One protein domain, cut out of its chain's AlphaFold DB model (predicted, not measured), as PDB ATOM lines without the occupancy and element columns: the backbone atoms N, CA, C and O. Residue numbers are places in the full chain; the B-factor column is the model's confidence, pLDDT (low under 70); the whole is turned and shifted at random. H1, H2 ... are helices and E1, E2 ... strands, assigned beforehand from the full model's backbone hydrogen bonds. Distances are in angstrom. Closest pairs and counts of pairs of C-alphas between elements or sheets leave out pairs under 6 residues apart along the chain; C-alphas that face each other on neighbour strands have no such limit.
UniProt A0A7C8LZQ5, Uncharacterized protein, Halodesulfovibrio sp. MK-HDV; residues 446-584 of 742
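AT A GLANCE: This is residues 446 to 584 of the 742 residues of an uncharacterized protein of Halodesulfovibrio sp. MK-HDV (UniProt A0A7C8LZQ5). This is an elongated, strand-built body: a curled sheet, E2 E13 E12 E5 E8, runs along it with the two long strands E12 and E13 side by side, and a second sheet, E1 E4 E10 E9, lies partly face to face with it toward one end as a sandwich. Toward the other end a third small sheet, E3 E11 E6 E7, sits beside the curled sheet's two edges, with E3 next to E2 and E6 next to E8, and the short helix H1 packs on the second sheet. The printed part has 139 residues, with thirteen named strands and one named helix in the order E1 E2 E3 E4 H1 E5 E6 E7 E8 E9 E10 E11 E12 E13; the class is mostly strand. The curled sheet is mixed, and the other two are antiparallel throughout. The whole is compact, with a radius of gyration of the C-alphas of 15.6 A, and spans 51 by 26 by 22 A.

IN THESE COORDINATES: E1 is residues 446 to 450, with C-alpha 446 at (38.342, 121.517, 56.745). E2 is residues 455 to 458, E3 residues 471 to 473, and E4 residues 480 to 485, 16.3 A long. H1 is residues 492 to 496, 6.1 A from first to last C-alpha. E5 is residues 499 to 504, 16.2 A long, with C-alpha 499 at (48.518, 127.853, 52.736). E6 is residues 509 to 513, E7 residues 516 to 518, E8 residues 520 to 523, and E9 residues 528 to 530. E10 is residues 533 to 537, 13.0 A long, and E11 residues 542 to 546, 13.4 A long. E12 is residues 553 to 563, 32.4 A long. E13, the longest strand by residues, is residues 569 to 581, 33.7 A long; it bends by 52 degrees at residue 572 and ends with C-alpha 581 at (59.952, 96.116, 59.717).

HOW THE PARTS SIT: In the curled, strongly twisted sheet, E12 and E13 form a hairpin, with N 555 and O 577 2.7 A apart, within hydrogen-bond range. E2 is an edge strand parallel to E13, with N 456 and O 578 at 2.8 A. On the other side of E12, E5 is antiparallel to it, with N 502 and O 560 at 2.8 A. E8, the other edge strand, is antiparallel to E5, with N 503 and O 521 at 2.8 A. In the strongly twisted second sheet, E1 is antiparallel to E4, with N 482 and O 448 at 2.8 A. E4 is antiparallel to E10, with N 481 and O 536 at 2.8 A, and E9 and E10 form a hairpin, with N 535 and O 528 at 2.8 A. Across the sandwich, two sheets face to face, the strands stand at 33 degrees; the closest C-alphas of E1 and E13, those of Ser 449 and Thr 575, are 5.8 A apart. H1 is on this second sheet at a height over the sheet of 9.0 A, only just over E10, on which 3 of its C-alphas fall; its O i to N i+4 pair is within hydrogen-bond range. In the third sheet, E3 is antiparallel to E11, with N 472 and O 544 at 2.8 A. E11 is antiparallel to E6, with N 512 and O 543 at 2.8 A, and E6 and E7 form a hairpin, with N 511 and O 518 at 2.8 A. The closest C-alphas of E2 and E3, those of Phe 458 and Ala 472, are 4.3 A apart; those of E6 and E8, Phe 511 and Met 521, are 6.8 A apart.

THE WHOLE: The C-alphas farthest apart, those of Ser 462 and Gly 488, are 50.9 A apart. The printed part has no cut. The link E2 to E3, residues 459 to 470, is long; within it residues 465 to 466 pair antiparallel with residues 550 to 551. The mean pLDDT of the printed part is 80.6, and 24 residues are under 70, among them 485 to 490, 492 to 495 and 564 to 568.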
ATOM      1  N   SER A 446      37.905 122.800  56.216       67.75
ATOM      2  CA  SER A 446      38.342 121.517  56.745       67.75
ATOM      3  C   SER A 446      39.638 121.068  56.093       67.75
ATOM      4  O   SER A 446      39.932 121.410  54.949       67.75
ATOM      5  N   VAL A 447      40.378 120.244  56.824       80.12
ATOM      6  CA  VAL A 447      41.498 119.464  56.307       80.12
ATOM      7  C   VAL A 447      41.282 118.007  56.695       80.12
ATOM      8  O   VAL A 447      40.961 117.699  57.845       80.12
ATOM      9  N   THR A 448      41.428 117.108  55.733       84.62
ATOM     10  CA  THR A 448      41.326 115.662  55.928       84.62
ATOM     11  C   THR A 448      42.613 115.004  55.460       84.62
ATOM     12  O   THR A 448      43.272 115.481  54.539       84.62
ATOM     13  N   SER A 449      43.007 113.909  56.109       82.69
ATOM     14  CA  SER A 449      44.064 113.072  55.551       82.69
ATOM     15  C   SER A 449      43.458 112.089  54.568       82.69
ATOM     16  O   SER A 449      42.544 111.336  54.908       82.69
ATOM     17  N   THR A 450      44.002 112.092  53.363       73.38
ATOM     18  CA  THR A 450      43.722 111.123  52.311       73.38
ATOM     19  C   THR A 450      45.009 110.335  52.022       73.38
ATOM     20  O   THR A 450      46.084 110.686  52.510       73.38
ATOM     21  N   GLY A 451      44.913 109.218  51.305       70.50
ATOM     22  CA  GLY A 451      46.066 108.365  50.996       70.50
ATOM     23  C   GLY A 451      45.900 106.935  51.501       70.50
ATOM     24  O   GLY A 451      45.450 106.688  52.624       70.50
ATOM     25  N   ALA A 452      46.236 105.993  50.627       70.25
ATOM     26  CA  ALA A 452      46.222 104.561  50.880       70.25
ATOM     27  C   ALA A 452      47.322 103.898  50.034       70.25
ATOM     28  O   ALA A 452      47.540 104.349  48.905       70.25
ATOM     29  N   PRO A 453      47.988 102.835  50.527       71.19
ATOM     30  CA  PRO A 453      47.860 102.205  51.853       71.19
ATOM     31  C   PRO A 453      48.716 102.878  52.947       71.19
ATOM     32  O   PRO A 453      49.810 103.347  52.676       71.19
ATOM     33  N   LYS A 454      48.293 102.867  54.221       76.94
ATOM     34  CA  LYS A 454      48.984 103.586  55.327       76.94
ATOM     35  C   LYS A 454      50.094 102.792  56.045       76.94
ATOM     36  O   LYS A 454      50.451 103.107  57.182       76.94
ATOM     37  N   LEU A 455      50.606 101.743  55.402       84.44
ATOM     38  CA  LEU A 455      51.632 100.844  55.938       84.44
ATOM     39  C   LEU A 455      53.036 101.283  55.497       84.44
ATOM     40  O   LEU A 455      53.311 101.343  54.302       84.44
ATOM     41  N   PHE A 456      53.932 101.512  56.453       88.69
ATOM     42  CA  PHE A 456      55.337 101.845  56.218       88.69
ATOM     43  C   PHE A 456      56.206 100.664  56.616       88.69
ATOM     44  O   PHE A 456      56.255 100.286  57.789       88.69
ATOM     45  N   ILE A 457      56.865 100.084  55.615       88.94
ATOM     46  CA  ILE A 457      57.733  98.924  55.782       88.94
ATOM     47  C   ILE A 457      59.176  99.413  55.873       88.94
ATOM     48  O   ILE A 457      59.696  99.970  54.910       88.94
ATOM     49  N   PHE A 458      59.799  99.195  57.025       92.12
ATOM     50  CA  PHE A 458      61.196  99.508  57.292       92.12
ATOM     51  C   PHE A 458      62.099  98.360  56.834       92.12
ATOM     52  O   PHE A 458      61.743  97.190  56.971       92.12
ATOM     53  N   ASP A 459      63.257  98.690  56.278       88.00
ATOM     54  CA  ASP A 459      64.246  97.731  55.774       88.00
ATOM     55  C   ASP A 459      64.828  96.804  56.855       88.00
ATOM     56  O   ASP A 459      65.012  95.610  56.609       88.00
ATOM     57  N   GLU A 460      65.057  97.326  58.059       81.81
ATOM     58  CA  GLU A 460      65.623  96.597  59.195       81.81
ATOM     59  C   GLU A 460      64.709  96.634  60.437       81.81
ATOM     60  O   GLU A 460      63.871  97.522  60.609       81.81
ATOM     61  N   GLY A 461      64.849  95.634  61.316       79.00
ATOM     62  CA  GLY A 461      64.101  95.539  62.574       79.00
ATOM     63  C   GLY A 461      63.795  94.108  63.024       79.00
ATOM     64  O   GLY A 461      63.985  93.135  62.286       79.00
ATOM     65  N   SER A 462      63.288  93.997  64.249       76.38
ATOM     66  CA  SER A 462      62.794  92.764  64.865       76.38
ATOM     67  C   SER A 462      61.263  92.697  64.844       76.38
ATOM     68  O   SER A 462      60.573  93.634  64.459       76.38
ATOM     69  N   HIS A 463      60.704  91.585  65.306       67.81
ATOM     70  CA  HIS A 463      59.261  91.353  65.418       67.81
ATOM     71  C   HIS A 463      58.516  92.293  66.377       67.81
ATOM     72  O   HIS A 463      57.292  92.240  66.420       67.81
ATOM     73  N   ILE A 464      59.222  93.128  67.147       74.31
ATOM     74  CA  ILE A 464      58.629  94.086  68.099       74.31
ATOM     75  C   ILE A 464      59.237  95.492  68.022       74.31
ATOM     76  O   ILE A 464      58.660  96.441  68.558       74.31
ATOM     77  N   THR A 465      60.380  95.664  67.351       84.81
ATOM     78  CA  THR A 465      61.137  96.923  67.352       84.81
ATOM     79  C   THR A 465      61.678  97.252  65.965       84.81
ATOM     80  O   THR A 465      62.226  96.397  65.276       84.81
ATOM     81  N   ILE A 466      61.554  98.515  65.573       92.12
ATOM     82  CA  ILE A 466      62.216  99.119  64.417       92.12
ATOM     83  C   ILE A 466      63.522  99.704  64.928       92.12
ATOM     84  O   ILE A 466      63.505 100.487  65.882       92.12
ATOM     85  N   HIS A 467      64.635  99.298  64.330       92.44
ATOM     86  CA  HIS A 467      65.936  99.761  64.780       92.44
ATOM     87  C   HIS A 467      66.193 101.201  64.358       92.44
ATOM     88  O   HIS A 467      65.660 101.701  63.368       92.44
ATOM     89  N   LYS A 468      67.039 101.880  65.127       93.44
ATOM     90  CA  LYS A 468      67.585 103.166  64.722       93.44
ATOM     91  C   LYS A 468      68.243 103.067  63.334       93.44
ATOM     92  O   LYS A 468      68.898 102.083  63.016       93.44
ATOM     93  N   ASP A 469      68.096 104.134  62.556       90.75
ATOM     94  CA  ASP A 469      68.595 104.336  61.194       90.75
ATOM     95  C   ASP A 469      67.885 103.507  60.107       90.75
ATOM     96  O   ASP A 469      68.129 103.745  58.921       90.75
ATOM     97  N   SER A 470      66.941 102.630  60.476       94.44
ATOM     98  CA  SER A 470      66.079 101.926  59.523       94.44
ATOM     99  C   SER A 470      65.198 102.899  58.737       94.44
ATOM    100  O   SER A 470      64.719 103.909  59.266       94.44
ATOM    101  N   VAL A 471      64.938 102.569  57.475       92.94
ATOM    102  CA  VAL A 471      64.276 103.440  56.499       92.94
ATOM    103  C   VAL A 471      63.025 102.775  55.941       92.94
ATOM    104  O   VAL A 471      63.065 101.625  55.511       92.94
ATOM    105  N   ALA A 472      61.937 103.538  55.861       92.88
ATOM    106  CA  ALA A 472      60.751 103.200  55.086       92.88
ATOM    107  C   ALA A 472      60.520 104.240  53.983       92.88
ATOM    108  O   ALA A 472      60.365 105.431  54.264       92.88
ATOM    109  N   THR A 473      60.455 103.792  52.731       88.25
ATOM    110  CA  THR A 473      60.138 104.672  51.597       88.25
ATOM    111  C   THR A 473      58.660 105.029  51.571       88.25
ATOM    112  O   THR A 473      57.801 104.171  51.789       88.25
ATOM    113  N   ILE A 474      58.362 106.300  51.294       86.25
ATOM    114  CA  ILE A 474      56.993 106.793  51.139       86.25
ATOM    115  C   ILE A 474      56.601 106.635  49.669       86.25
ATOM    116  O   ILE A 474      57.207 107.237  48.783       86.25
ATOM    117  N   ALA A 475      55.585 105.819  49.397       82.62
ATOM    118  CA  ALA A 475      55.055 105.675  48.045       82.62
ATOM    119  C   ALA A 475      54.292 106.938  47.601       82.62
ATOM    120  O   ALA A 475      53.799 107.718  48.423       82.62
ATOM    121  N   ASP A 476      54.151 107.127  46.286       75.06
ATOM    122  CA  ASP A 476      53.375 108.241  45.738       75.06
ATOM    123  C   ASP A 476      51.951 108.254  46.303       75.06
ATOM    124  O   ASP A 476      51.255 107.240  46.309       75.06
ATOM    125  N   GLN A 477      51.511 109.429  46.764       76.31
ATOM    126  CA  GLN A 477      50.181 109.644  47.352       76.31
ATOM    127  C   GLN A 477      49.869 108.790  48.597       76.31
ATOM    128  O   GLN A 477      48.710 108.666  48.995       76.31
ATOM    129  N   GLN A 478      50.888 108.232  49.255       82.88
ATOM    130  CA  GLN A 478      50.693 107.453  50.475       82.88
ATOM    131  C   GLN A 478      50.323 108.333  51.679       82.88
ATOM    132  O   GLN A 478      49.505 107.944  52.512       82.88
ATOM    133  N   LEU A 479      50.896 109.540  51.751       85.12
ATOM    134  CA  LEU A 479      50.557 110.561  52.741       85.12
ATOM    135  C   LEU A 479      50.083 111.825  52.045       85.12
ATOM    136  O   LEU A 479      50.863 112.529  51.395       85.12
ATOM    137  N   VAL A 480      48.794 112.103  52.204       88.19
ATOM    138  CA  VAL A 480      48.127 113.201  51.521       88.19
ATOM    139  C   VAL A 480      47.241 113.968  52.498       88.19
ATOM    140  O   VAL A 480      46.607 113.405  53.396       88.19
ATOM    141  N   ALA A 481      47.216 115.282  52.329       85.88
ATOM    142  CA  ALA A 481      46.287 116.180  52.988       85.88
ATOM    143  C   ALA A 481      45.364 116.789  51.932       85.88
ATOM    144  O   ALA A 481      45.834 117.423  50.990       85.88
ATOM    145  N   SER A 482      44.059 116.610  52.092       88.06
ATOM    146  CA  SER A 482      43.046 117.288  51.290       88.06
ATOM    147  C   SER A 482      42.486 118.466  52.083       88.06
ATOM    148  O   SER A 482      42.061 118.320  53.230       88.06
ATOM    149  N   VAL A 483      42.536 119.654  51.493       79.19
ATOM    150  CA  VAL A 483      42.141 120.922  52.103       79.19
ATOM    151  C   VAL A 483      40.933 121.471  51.361       79.19
ATOM    152  O   VAL A 483      40.981 121.697  50.153       79.19
ATOM    153  N   THR A 484      39.850 121.717  52.087       78.31
ATOM    154  CA  THR A 484      38.606 122.262  51.539       78.31
ATOM    155  C   THR A 484      38.458 123.718  51.984       78.31
ATOM    156  O   THR A 484      38.423 123.976  53.195       78.31
ATOM    157  N   PRO A 485      38.361 124.687  51.060       62.59
ATOM    158  CA  PRO A 485      38.082 126.071  51.403       62.59
ATOM    159  C   PRO A 485      36.624 126.268  51.833       62.59
ATOM    160  O   PRO A 485      35.733 125.488  51.502       62.59
ATOM    161  N   ALA A 486      36.372 127.322  52.607       54.25
ATOM    162  CA  ALA A 486      35.047 127.632  53.139       54.25
ATOM    163  C   ALA A 486      34.119 128.308  52.126       54.25
ATOM    164  O   ALA A 486      32.910 128.095  52.200       54.25
ATOM    165  N   TYR A 487      34.661 129.084  51.181       47.84
ATOM    166  CA  TYR A 487      33.873 129.890  50.244       47.84
ATOM    167  C   TYR A 487      34.564 130.036  48.877       47.84
ATOM    168  O   TYR A 487      35.788 130.123  48.814       47.84
ATOM    169  N   GLY A 488      33.762 130.172  47.810       48.16
ATOM    170  CA  GLY A 488      34.196 130.590  46.466       48.16
ATOM    171  C   GLY A 488      34.796 129.493  45.575       48.16
ATOM    172  O   GLY A 488      35.112 128.400  46.030       48.16
ATOM    173  N   THR A 489      34.971 129.806  44.287       53.88
ATOM    174  CA  THR A 489      35.795 129.027  43.346       53.88
ATOM    175  C   THR A 489      37.265 129.382  43.569       53.88
ATOM    176  O   THR A 489      37.829 130.190  42.833       53.88
ATOM    177  N   VAL A 490      37.847 128.857  44.647       58.72
ATOM    178  CA  VAL A 490      39.291 128.936  44.915       58.72
ATOM    179  C   VAL A 490      40.011 128.149  43.822       58.72
ATOM    180  O   VAL A 490      39.526 127.101  43.406       58.72
ATOM    181  N   THR A 491      41.126 128.657  43.313       70.06
ATOM    182  CA  THR A 491      41.975 127.916  42.368       70.06
ATOM    183  C   THR A 491      43.129 127.228  43.102       70.06
ATOM    184  O   THR A 491      43.440 127.561  44.249       70.06
ATOM    185  N   SER A 492      43.806 126.274  42.453       69.50
ATOM    186  CA  SER A 492      45.038 125.687  43.010       69.50
ATOM    187  C   SER A 492      46.103 126.759  43.241       69.50
ATOM    188  O   SER A 492      46.960 126.612  44.111       69.50
ATOM    189  N   GLU A 493      46.048 127.842  42.467       68.69
ATOM    190  CA  GLU A 493      46.835 129.043  42.656       68.69
ATOM    191  C   GLU A 493      46.539 129.772  43.949       68.69
ATOM    192  O   GLU A 493      47.441 129.946  44.767       68.69
ATOM    193  N   ASP A 494      45.280 130.109  44.172       64.31
ATOM    194  CA  ASP A 494      44.882 130.812  45.384       64.31
ATOM    195  C   ASP A 494      45.202 129.982  46.635       64.31
ATOM    196  O   ASP A 494      45.653 130.523  47.643       64.31
ATOM    197  N   MET A 495      45.013 128.658  46.570       69.56
ATOM    198  CA  MET A 495      45.303 127.768  47.691       69.56
ATOM    199  C   MET A 495      46.808 127.683  47.989       69.56
ATOM    200  O   MET A 495      47.199 127.807  49.147       69.56
ATOM    201  N   SER A 496      47.668 127.519  46.978       71.56
ATOM    202  CA  SER A 496      49.122 127.451  47.207       71.56
ATOM    203  C   SER A 496      49.730 128.760  47.698       71.56
ATOM    204  O   SER A 496      50.757 128.718  48.363       71.56
ATOM    205  N   ASP A 497      49.114 129.893  47.348       65.56
ATOM    206  CA  ASP A 497      49.564 131.240  47.724       65.56
ATOM    207  C   ASP A 497      49.052 131.661  49.120       65.56
ATOM    208  O   ASP A 497      49.434 132.705  49.669       65.56
ATOM    209  N   ALA A 498      48.139 130.868  49.686       62.78
ATOM    210  CA  ALA A 498      47.524 131.123  50.978       62.78
ATOM    211  C   ALA A 498      47.993 130.154  52.061       62.78
ATOM    212  O   ALA A 498      48.132 130.573  53.213       62.78
ATOM    213  N   VAL A 499      48.236 128.880  51.729       67.38
ATOM    214  CA  VAL A 499      48.518 127.853  52.736       67.38
ATOM    215  C   VAL A 499      49.747 127.000  52.446       67.38
ATOM    216  O   VAL A 499      50.083 126.705  51.306       67.38
ATOM    217  N   MET A 500      50.378 126.541  53.523       80.81
ATOM    218  CA  MET A 500      51.371 125.471  53.526       80.81
ATOM    219  C   MET A 500      50.855 124.306  54.365       80.81
ATOM    220  O   MET A 500      50.136 124.513  55.344       80.81
ATOM    221  N   ILE A 501      51.262 123.083  54.031       83.44
ATOM    222  CA  ILE A 501      50.903 121.889  54.804       83.44
ATOM    223  C   ILE A 501      52.120 121.369  55.543       83.44
ATOM    224  O   ILE A 501      53.112 120.999  54.926       83.44
ATOM    225  N   GLN A 502      52.036 121.298  56.863       87.06
ATOM    226  CA  GLN A 502      53.071 120.725  57.705       87.06
ATOM    227  C   GLN A 502      52.680 119.314  58.141       87.06
ATOM    228  O   GLN A 502      51.698 119.132  58.854       87.06
ATOM    229  N   PHE A 503      53.495 118.328  57.777       88.69
ATOM    230  CA  PHE A 503      53.470 116.984  58.342       88.69
ATOM    231  C   PHE A 503      54.524 116.893  59.439       88.69
ATOM    232  O   PHE A 503      55.674 117.295  59.241       88.69
ATOM    233  N   LYS A 504      54.159 116.340  60.595       92.19
ATOM    234  CA  LYS A 504      55.098 116.092  61.692       92.19
ATOM    235  C   LYS A 504      55.329 114.594  61.856       92.19
ATOM    236  O   LYS A 504      54.374 113.835  61.982       92.19
ATOM    237  N   ALA A 505      56.592 114.178  61.846       90.75
ATOM    238  CA  ALA A 505      56.943 112.785  62.073       90.75
ATOM    239  C   ALA A 505      56.582 112.380  63.519       90.75
ATOM    240  O   ALA A 505      56.641 113.231  64.419       90.75
ATOM    241  N   PRO A 506      56.197 111.116  63.762       92.62
ATOM    242  CA  PRO A 506      55.968 110.614  65.112       92.62
ATOM    243  C   PRO A 506      57.255 110.656  65.948       92.62
ATOM    244  O   PRO A 506      58.358 110.716  65.407       92.62
ATOM    245  N   GLU A 507      57.117 110.607  67.273       91.62
ATOM    246  CA  GLU A 507      58.266 110.492  68.180       91.62
ATOM    247  C   GLU A 507      59.126 109.269  67.824       91.62
ATOM    248  O   GLU A 507      58.589 108.217  67.475       91.62
ATOM    249  N   GLY A 508      60.446 109.446  67.851       91.25
ATOM    250  CA  GLY A 508      61.422 108.444  67.422       91.25
ATOM    251  C   GLY A 508      61.633 108.316  65.912       91.25
ATOM    252  O   GLY A 508      62.489 107.543  65.477       91.25
ATOM    253  N   PHE A 509      60.945 109.125  65.094       95.25
ATOM    254  CA  PHE A 509      61.078 109.122  63.635       95.25
ATOM    255  C   PHE A 509      61.297 110.523  63.054       95.25
ATOM    256  O   PHE A 509      61.016 111.552  63.673       95.25
ATOM    257  N   ALA A 510      61.782 110.569  61.818       92.50
ATOM    258  CA  ALA A 510      61.945 111.792  61.048       92.50
ATOM    259  C   ALA A 510      61.706 111.545  59.553       92.50
ATOM    260  O   ALA A 510      61.822 110.424  59.069       92.50
ATOM    261  N   PHE A 511      61.399 112.605  58.810       89.75
ATOM    262  CA  PHE A 511      61.385 112.582  57.350       89.75
ATOM    263  C   PHE A 511      62.796 112.822  56.809       89.75
ATOM    264  O   PHE A 511      63.521 113.671  57.335       89.75
ATOM    265  N   ARG A 512      63.174 112.131  55.733       86.31
ATOM    266  CA  ARG A 512      64.481 112.263  55.083       86.31
ATOM    267  C   ARG A 512      64.318 112.493  53.583       86.31
ATOM    268  O   ARG A 512      63.783 111.636  52.900       86.31
ATOM    269  N   GLY A 513      64.802 113.625  53.073       82.19
ATOM    270  CA  GLY A 513      64.877 113.916  51.631       82.19
ATOM    271  C   GLY A 513      66.238 114.517  51.296       82.19
ATOM    272  O   GLY A 513      66.767 115.278  52.105       82.19
ATOM    273  N   ASP A 514      66.843 114.129  50.171       77.56
ATOM    274  CA  ASP A 514      68.216 114.514  49.789       77.56
ATOM    275  C   ASP A 514      69.256 114.284  50.908       77.56
ATOM    276  O   ASP A 514      70.175 115.073  51.115       77.56
ATOM    277  N   ASN A 515      69.092 113.192  51.668       74.19
ATOM    278  CA  ASN A 515      69.878 112.837  52.862       74.19
ATOM    279  C   ASN A 515      69.786 113.817  54.050       74.19
ATOM    280  O   ASN A 515      70.527 113.674  55.023       74.19
ATOM    281  N   ILE A 516      68.860 114.777  54.029       80.44
ATOM    282  CA  ILE A 516      68.620 115.705  55.138       80.44
ATOM    283  C   ILE A 516      67.450 115.196  55.980       80.44
ATOM    284  O   ILE A 516      66.348 114.993  55.470       80.44
ATOM    285  N   THR A 517      67.692 115.018  57.280       83.62
ATOM    286  CA  THR A 517      66.704 114.511  58.245       83.62
ATOM    287  C   THR A 517      66.003 115.662  58.966       83.62
ATOM    288  O   THR A 517      66.658 116.583  59.455       83.62
ATOM    289  N   ARG A 518      64.670 115.613  59.051       84.62
ATOM    290  CA  ARG A 518      63.824 116.650  59.664       84.62
ATOM    291  C   ARG A 518      62.595 116.051  60.343       84.62
ATOM    292  O   ARG A 518      61.916 115.199  59.782       84.62
ATOM    293  N   THR A 519      62.262 116.536  61.535       85.38
ATOM    294  CA  THR A 519      61.073 116.092  62.294       85.38
ATOM    295  C   THR A 519      59.763 116.632  61.720       85.38
ATOM    296  O   THR A 519      58.687 116.121  62.018       85.38
ATOM    297  N   THR A 520      59.838 117.684  60.909       86.38
ATOM    298  CA  THR A 520      58.699 118.308  60.236       86.38
ATOM    299  C   THR A 520      59.009 118.484  58.763       86.38
ATOM    300  O   THR A 520      60.115 118.880  58.393       86.38
ATOM    301  N   MET A 521      58.014 118.242  57.924       82.00
ATOM    302  CA  MET A 521      58.068 118.499  56.497       82.00
ATOM    303  C   MET A 521      56.954 119.464  56.133       82.00
ATOM    304  O   MET A 521      55.794 119.214  56.440       82.00
ATOM    305  N   ILE A 522      57.324 120.561  55.482       83.44
ATOM    306  CA  ILE A 522      56.390 121.590  55.042       83.44
ATOM    307  C   ILE A 522      56.290 121.501  53.523       83.44
ATOM    308  O   ILE A 522      57.302 121.558  52.826       83.44
ATOM    309  N   LEU A 523      55.072 121.340  53.024       75.31
ATOM    310  CA  LEU A 523      54.735 121.353  51.613       75.31
ATOM    311  C   LEU A 523      54.147 122.720  51.269       75.31
ATOM    312  O   LEU A 523      53.129 123.124  51.827       75.31
ATOM    313  N   SER A 524      54.791 123.408  50.333       68.19
ATOM    314  CA  SER A 524      54.347 124.691  49.774       68.19
ATOM    315  C   SER A 524      54.252 124.601  48.246       68.19
ATOM    316  O   SER A 524      54.639 125.519  47.527       68.19
ATOM    317  N   VAL A 525      53.810 123.447  47.747       68.00
ATOM    318  CA  VAL A 525      53.677 123.160  46.313       68.00
ATOM    319  C   VAL A 525      52.248 123.406  45.845       68.00
ATOM    320  O   VAL A 525      51.312 123.396  46.645       68.00
ATOM    321  N   MET A 526      52.070 123.600  44.540       72.19
ATOM    322  CA  MET A 526      50.745 123.733  43.943       72.19
ATOM    323  C   MET A 526      49.918 122.451  44.161       72.19
ATOM    324  O   MET A 526      50.347 121.384  43.720       72.19
ATOM    325  N   PRO A 527      48.751 122.527  44.828       77.69
ATOM    326  CA  PRO A 527      47.935 121.353  45.096       77.69
ATOM    327  C   PRO A 527      47.163 120.894  43.858       77.69
ATOM    328  O   PRO A 527      46.782 121.696  43.000       77.69
ATOM    329  N   THR A 528      46.842 119.604  43.813       84.19
ATOM    330  CA  THR A 528      45.932 119.043  42.809       84.19
ATOM    331  C   THR A 528      44.489 119.352  43.204       84.19
ATOM    332  O   THR A 528      44.052 118.955  44.285       84.19
ATOM    333  N   ALA A 529      43.746 120.048  42.343       78.31
ATOM    334  CA  ALA A 529      42.326 120.315  42.556       78.31
ATOM    335  C   ALA A 529      41.474 119.092  42.181       78.31
ATOM    336  O   ALA A 529      41.608 118.553  41.081       78.31
ATOM    337  N   VAL A 530      40.592 118.675  43.087       74.56
ATOM    338  CA  VAL A 530      39.571 117.644  42.864       74.56
ATOM    339  C   VAL A 530      38.263 118.172  43.445       74.56
ATOM    340  O   VAL A 530      38.150 118.332  44.664       74.56
ATOM    341  N   ASP A 531      37.298 118.458  42.571       73.25
ATOM    342  CA  ASP A 531      36.030 119.113  42.908       73.25
ATOM    343  C   ASP A 531      36.251 120.408  43.719       73.25
ATOM    344  O   ASP A 531      36.934 121.319  43.251       73.25
ATOM    345  N   ASP A 532      35.730 120.466  44.949       69.06
ATOM    346  CA  ASP A 532      35.869 121.592  45.882       69.06
ATOM    347  C   ASP A 532      37.064 121.422  46.854       69.06
ATOM    348  O   ASP A 532      37.100 122.045  47.916       69.06
ATOM    349  N   SER A 533      38.031 120.542  46.562       77.75
ATOM    350  CA  SER A 533      39.144 120.212  47.468       77.75
ATOM    351  C   SER A 533      40.525 120.270  46.809       77.75
ATOM    352  O   SER A 533      40.687 120.002  45.619       77.75
ATOM    353  N   PHE A 534      41.541 120.600  47.607       83.00
ATOM    354  CA  PHE A 534      42.926 120.781  47.177       83.00
ATOM    355  C   PHE A 534      43.839 119.790  47.871       83.00
ATOM    356  O   PHE A 534      43.930 119.753  49.093       83.00
ATOM    357  N   THR A 535      44.528 118.991  47.075       87.69
ATOM    358  CA  THR A 535      45.264 117.826  47.546       87.69
ATOM    359  C   THR A 535      46.765 118.096  47.549       87.69
ATOM    360  O   THR A 535      47.342 118.426  46.514       87.69
ATOM    361  N   PHE A 536      47.396 117.921  48.709       85.12
ATOM    362  CA  PHE A 536      48.832 118.062  48.936       85.12
ATOM    363  C   PHE A 536      49.425 116.709  49.321       85.12
ATOM    364  O   PHE A 536      49.075 116.157  50.364       85.12
ATOM    365  N   ALA A 537      50.325 116.179  48.494       84.50
ATOM    366  CA  ALA A 537      50.973 114.891  48.718       84.50
ATOM    367  C   ALA A 537      52.456 115.071  49.045       84.50
ATOM    368  O   ALA A 537      53.138 115.895  48.430       84.50
ATOM    369  N   ILE A 538      52.958 114.274  49.986       82.69
ATOM    370  CA  ILE A 538      54.399 114.152  50.206       82.69
ATOM    371  C   ILE A 538      55.033 113.532  48.945       82.69
ATOM    372  O   ILE A 538      54.516 112.524  48.458       82.69
ATOM    373  N   PRO A 539      56.120 114.110  48.400       78.88
ATOM    374  CA  PRO A 539      56.792 113.547  47.231       78.88
ATOM    375  C   PRO A 539      57.501 112.228  47.570       78.88
ATOM    376  O   PRO A 539      58.070 112.090  48.651       78.88
ATOM    377  N   ASN A 540      57.545 111.293  46.615       78.00
ATOM    378  CA  ASN A 540      58.226 109.993  46.749       78.00
ATOM    379  C   ASN A 540      59.756 110.068  46.916       78.00
ATOM    380  O   ASN A 540      60.404 109.053  47.148       78.00
ATOM    381  N   THR A 541      60.350 111.256  46.797       78.69
ATOM    382  CA  THR A 541      61.768 111.503  47.094       78.69
ATOM    383  C   THR A 541      62.048 111.633  48.593       78.69
ATOM    384  O   THR A 541      63.196 111.836  48.992       78.69
ATOM    385  N   VAL A 542      61.006 111.560  49.425       84.06
ATOM    386  CA  VAL A 542      61.098 111.619  50.881       84.06
ATOM    387  C   VAL A 542      60.797 110.248  51.474       84.06
ATOM    388  O   VAL A 542      59.768 109.649  51.184       84.06
ATOM    389  N   ASP A 543      61.665 109.800  52.375       91.12
ATOM    390  CA  ASP A 543      61.481 108.603  53.192       91.12
ATOM    391  C   ASP A 543      61.152 108.975  54.649       91.12
ATOM    392  O   ASP A 543      61.315 110.125  55.075       91.12
ATOM    393  N   ILE A 544      60.761 107.983  55.448       93.81
ATOM    394  CA  ILE A 544      60.758 108.047  56.912       93.81
ATOM    395  C   ILE A 544      61.949 107.243  57.436       93.81
ATOM    396  O   ILE A 544      62.191 106.124  56.994       93.81
ATOM    397  N   ILE A 545      62.683 107.804  58.393       94.81
ATOM    398  CA  ILE A 545      63.805 107.155  59.075       94.81
ATOM    399  C   ILE A 545      63.535 107.085  60.579       94.81
ATOM    400  O   ILE A 545      63.045 108.050  61.173       94.81
ATOM    401  N   ALA A 546      63.857 105.952  61.198       95.69
ATOM    402  CA  ALA A 546      63.885 105.819  62.648       95.69
ATOM    403  C   ALA A 546      65.141 106.507  63.201       95.69
ATOM    404  O   ALA A 546      66.257 106.193  62.801       95.69
ATOM    405  N   ILE A 547      64.986 107.464  64.113       93.69
ATOM    406  CA  ILE A 547      66.118 108.181  64.733       93.69
ATOM    407  C   ILE A 547      66.525 107.576  66.086       93.69
ATOM    408  O   ILE A 547      67.604 107.880  66.603       93.69
ATOM    409  N   GLU A 548      65.692 106.681  66.616       94.31
ATOM    410  CA  GLU A 548      65.933 105.834  67.782       94.31
ATOM    411  C   GLU A 548      65.155 104.515  67.655       94.31
ATOM    412  O   GLU A 548      64.210 104.418  66.865       94.31
ATOM    413  N   ASP A 549      65.542 103.505  68.440       91.25
ATOM    414  CA  ASP A 549      64.825 102.231  68.486       91.25
ATOM    415  C   ASP A 549      63.375 102.462  68.934       91.25
ATOM    416  O   ASP A 549      63.120 103.013  70.006       91.25
ATOM    417  N   SER A 550      62.423 102.035  68.109       91.81
ATOM    418  CA  SER A 550      61.013 102.396  68.263       91.81
ATOM    419  C   SER A 550      60.096 101.175  68.156       91.81
ATOM    420  O   SER A 550      60.334 100.301  67.323       91.81
ATOM    421  N   PRO A 551      59.015 101.078  68.951       88.81
ATOM    422  CA  PRO A 551      58.107  99.937  68.885       88.81
ATOM    423  C   PRO A 551      57.307  99.936  67.579       88.81
ATOM    424  O   PRO A 551      56.870 100.998  67.114       88.81
ATOM    425  N   ILE A 552      57.055  98.747  67.032       86.19
ATOM    426  CA  ILE A 552      56.177  98.572  65.865       86.19
ATOM    427  C   ILE A 552      54.732  98.978  66.176       86.19
ATOM    428  O   ILE A 552      54.319  99.043  67.335       86.19
ATOM    429  N   GLY A 553      53.946  99.229  65.133       80.75
ATOM    430  CA  GLY A 553      52.500  99.419  65.232       80.75
ATOM    431  C   GLY A 553      52.001 100.792  64.824       80.75
ATOM    432  O   GLY A 553      52.671 101.516  64.084       80.75
ATOM    433  N   GLU A 554      50.783 101.114  65.262       86.06
ATOM    434  CA  GLU A 554      50.110 102.359  64.902       86.06
ATOM    435  C   GLU A 554      50.878 103.572  65.444       86.06
ATOM    436  O   GLU A 554      51.270 103.622  66.614       86.06
ATOM    437  N   LYS A 555      51.089 104.559  64.578       89.69
ATOM    438  CA  LYS A 555      51.622 105.883  64.876       89.69
ATOM    439  C   LYS A 555      50.669 106.928  64.323       89.69
ATOM    440  O   LYS A 555      49.935 106.684  63.371       89.69
ATOM    441  N   VAL A 556      50.725 108.126  64.887       89.88
ATOM    442  CA  VAL A 556      49.934 109.260  64.414       89.88
ATOM    443  C   VAL A 556      50.872 110.297  63.820       89.88
ATOM    444  O   VAL A 556      51.805 110.739  64.487       89.88
ATOM    445  N   ILE A 557      50.605 110.699  62.580       88.62
ATOM    446  CA  ILE A 557      51.264 111.823  61.910       88.62
ATOM    447  C   ILE A 557      50.316 113.027  61.985       88.62
ATOM    448  O   ILE A 557      49.268 113.016  61.328       88.62
ATOM    449  N   PRO A 558      50.632 114.062  62.786       88.06
ATOM    450  CA  PRO A 558      49.901 115.321  62.770       88.06
ATOM    451  C   PRO A 558      50.089 116.051  61.439       88.06
ATOM    452  O   PRO A 558      51.196 116.096  60.895       88.06
ATOM    453  N   ILE A 559      49.004 116.650  60.953       88.62
ATOM    454  CA  ILE A 559      48.965 117.445  59.728       88.62
ATOM    455  C   ILE A 559      48.376 118.809  60.075       88.62
ATOM    456  O   ILE A 559      47.242 118.905  60.544       88.62
ATOM    457  N   GLU A 560      49.121 119.878  59.832       83.31
ATOM    458  CA  GLU A 560      48.681 121.247  60.089       83.31
ATOM    459  C   GLU A 560      48.636 122.042  58.784       83.31
ATOM    460  O   GLU A 560      49.550 121.964  57.968       83.31
ATOM    461  N   VAL A 561      47.575 122.824  58.600       77.00
ATOM    462  CA  VAL A 561      47.485 123.829  57.538       77.00
ATOM    463  C   VAL A 561      47.922 125.153  58.138       77.00
ATOM    464  O   VAL A 561      47.319 125.627  59.103       77.00
ATOM    465  N   LEU A 562      48.975 125.737  57.587       73.38
ATOM    466  CA  LEU A 562      49.572 126.983  58.044       73.38
ATOM    467  C   LEU A 562      49.307 128.079  57.015       73.38
ATOM    468  O   LEU A 562      49.369 127.825  55.819       73.38
ATOM    469  N   ASP A 563      49.057 129.298  57.472       74.25
ATOM    470  CA  ASP A 563      49.049 130.483  56.621       74.25
ATOM    471  C   ASP A 563      50.457 130.712  56.062       74.25
ATOM    472  O   ASP A 563      51.427 130.789  56.818       74.25
ATOM    473  N   GLN A 564      50.584 130.821  54.742       67.81
ATOM    474  CA  GLN A 564      51.892 130.864  54.087       67.81
ATOM    475  C   GLN A 564      52.698 132.124  54.441       67.81
ATOM    476  O   GLN A 564      53.926 132.083  54.482       67.81
ATOM    477  N   LYS A 565      52.030 133.247  54.734       68.75
ATOM    478  CA  LYS A 565      52.690 134.535  55.011       68.75
ATOM    479  C   LYS A 565      53.080 134.695  56.473       68.75
ATOM    480  O   LYS A 565      54.081 135.335  56.780       68.75
ATOM    481  N   THR A 566      52.258 134.180  57.379       63.94
ATOM    482  CA  THR A 566      52.386 134.405  58.823       63.94
ATOM    483  C   THR A 566      52.843 133.169  59.587       63.94
ATOM    484  O   THR A 566      53.253 133.299  60.737       63.94
ATOM    485  N   GLY A 567      52.761 131.978  58.987       62.97
ATOM    486  CA  GLY A 567      53.045 130.699  59.640       62.97
ATOM    487  C   GLY A 567      52.015 130.302  60.701       62.97
ATOM    488  O   GLY A 567      52.193 129.301  61.392       62.97
ATOM    489  N   ASN A 568      50.937 131.076  60.863       69.12
ATOM    490  CA  ASN A 568      49.901 130.782  61.843       69.12
ATOM    491  C   ASN A 568      49.091 129.562  61.412       69.12
ATOM    492  O   ASN A 568      48.710 129.431  60.253       69.12
ATOM    493  N   ARG A 569      48.764 128.692  62.365       73.44
ATOM    494  CA  ARG A 569      47.930 127.522  62.095       73.44
ATOM    495  C   ARG A 569      46.488 127.932  61.798       73.44
ATOM    496  O   ARG A 569      45.828 128.523  62.650       73.44
ATOM    497  N   LEU A 570      46.008 127.559  60.616       66.12
ATOM    498  CA  LEU A 570      44.647 127.793  60.134       66.12
ATOM    499  C   LEU A 570      43.731 126.599  60.421       66.12
ATOM    500  O   LEU A 570      42.587 126.780  60.826       66.12
ATOM    501  N   ALA A 571      44.238 125.378  60.246       72.25
ATOM    502  CA  ALA A 571      43.509 124.140  60.513       72.25
ATOM    503  C   ALA A 571      44.472 123.004  60.890       72.25
ATOM    504  O   ALA A 571      45.684 123.117  60.707       72.25
ATOM    505  N   GLN A 572      43.942 121.903  61.421       81.31
ATOM    506  CA  GLN A 572      44.731 120.714  61.748       81.31
ATOM    507  C   GLN A 572      43.906 119.437  61.603       81.31
ATOM    508  O   GLN A 572      42.691 119.443  61.797       81.31
ATOM    509  N   THR A 573      44.593 118.345  61.307       88.12
ATOM    510  CA  THR A 573      44.086 116.978  61.348       88.12
ATOM    511  C   THR A 573      45.243 116.037  61.689       88.12
ATOM    512  O   THR A 573      46.347 116.468  62.028       88.12
ATOM    513  N   SER A 574      45.007 114.739  61.627       85.06
ATOM    514  CA  SER A 574      46.042 113.731  61.815       85.06
ATOM    515  C   SER A 574      45.708 112.478  61.028       85.06
ATOM    516  O   SER A 574      44.549 112.236  60.694       85.06
ATOM    517  N   THR A 575      46.717 111.656  60.765       86.88
ATOM    518  CA  THR A 575      46.525 110.363  60.113       86.88
ATOM    519  C   THR A 575      47.213 109.256  60.890       86.88
ATOM    520  O   THR A 575      48.360 109.411  61.313       86.88
ATOM    521  N   ALA A 576      46.481 108.166  61.114       86.94
ATOM    522  CA  ALA A 576      47.022 106.936  61.668       86.94
ATOM    523  C   ALA A 576      47.788 106.189  60.574       86.94
ATOM    524  O   ALA A 576      47.273 106.003  59.471       86.94
ATOM    525  N   VAL A 577      49.011 105.782  60.876       87.19
ATOM    526  CA  VAL A 577      49.908 105.031  59.997       87.19
ATOM    527  C   VAL A 577      50.478 103.851  60.760       87.19
ATOM    528  O   VAL A 577      50.558 103.894  61.981       87.19
ATOM    529  N   TYR A 578      50.902 102.805  60.066       87.44
ATOM    530  CA  TYR A 578      51.411 101.598  60.711       87.44
ATOM    531  C   TYR A 578      52.856 101.372  60.319       87.44
ATOM    532  O   TYR A 578      53.160 101.255  59.135       87.44
ATOM    533  N   PHE A 579      53.745 101.356  61.307       90.12
ATOM    534  CA  PHE A 579      55.178 101.208  61.087       90.12
ATOM    535  C   PHE A 579      55.602  99.794  61.464       90.12
ATOM    536  O   PHE A 579      55.384  99.353  62.595       90.12
ATOM    537  N   VAL A 580      56.195  99.084  60.508       88.12
ATOM    538  CA  VAL A 580      56.594  97.683  60.664       88.12
ATOM    539  C   VAL A 580      57.913  97.421  59.950       88.12
ATOM    540  O   VAL A 580      58.128  97.972  58.878       88.12
ATOM    541  N   PRO A 581      58.793  96.562  60.467       87.69
ATOM    542  CA  PRO A 581      59.952  96.116  59.717       87.69
ATOM    543  C   PRO A 581      59.558  95.036  58.712       87.69
ATOM    544  O   PRO A 581      58.606  94.279  58.925       87.69
ATOM    545  N   ALA A 582      60.319  94.926  57.628       84.50
ATOM    546  CA  ALA A 582      60.108  93.958  56.557       84.50
ATOM    547  C   ALA A 582      60.052  92.513  57.079       84.50
ATOM    548  O   ALA A 582      59.258  91.712  56.593       84.50
ATOM    549  N   SER A 583      60.823  92.202  58.125       77.00
ATOM    550  CA  SER A 583      60.831  90.904  58.819       77.00
ATOM    551  C   SER A 583      59.499  90.542  59.496       77.00
ATOM    552  O   SER A 583      59.224  89.363  59.731       77.00
ATOM    553  N   SER A 584      58.666  91.542  59.795       77.94
ATOM    554  CA  SER A 584      57.340  91.385  60.407       77.94
ATOM    555  C   SER A 584      56.201  91.363  59.387       77.94
ATOM    556  O   SER A 584      55.066  91.025  59.731       77.94
TER     557      SER A 584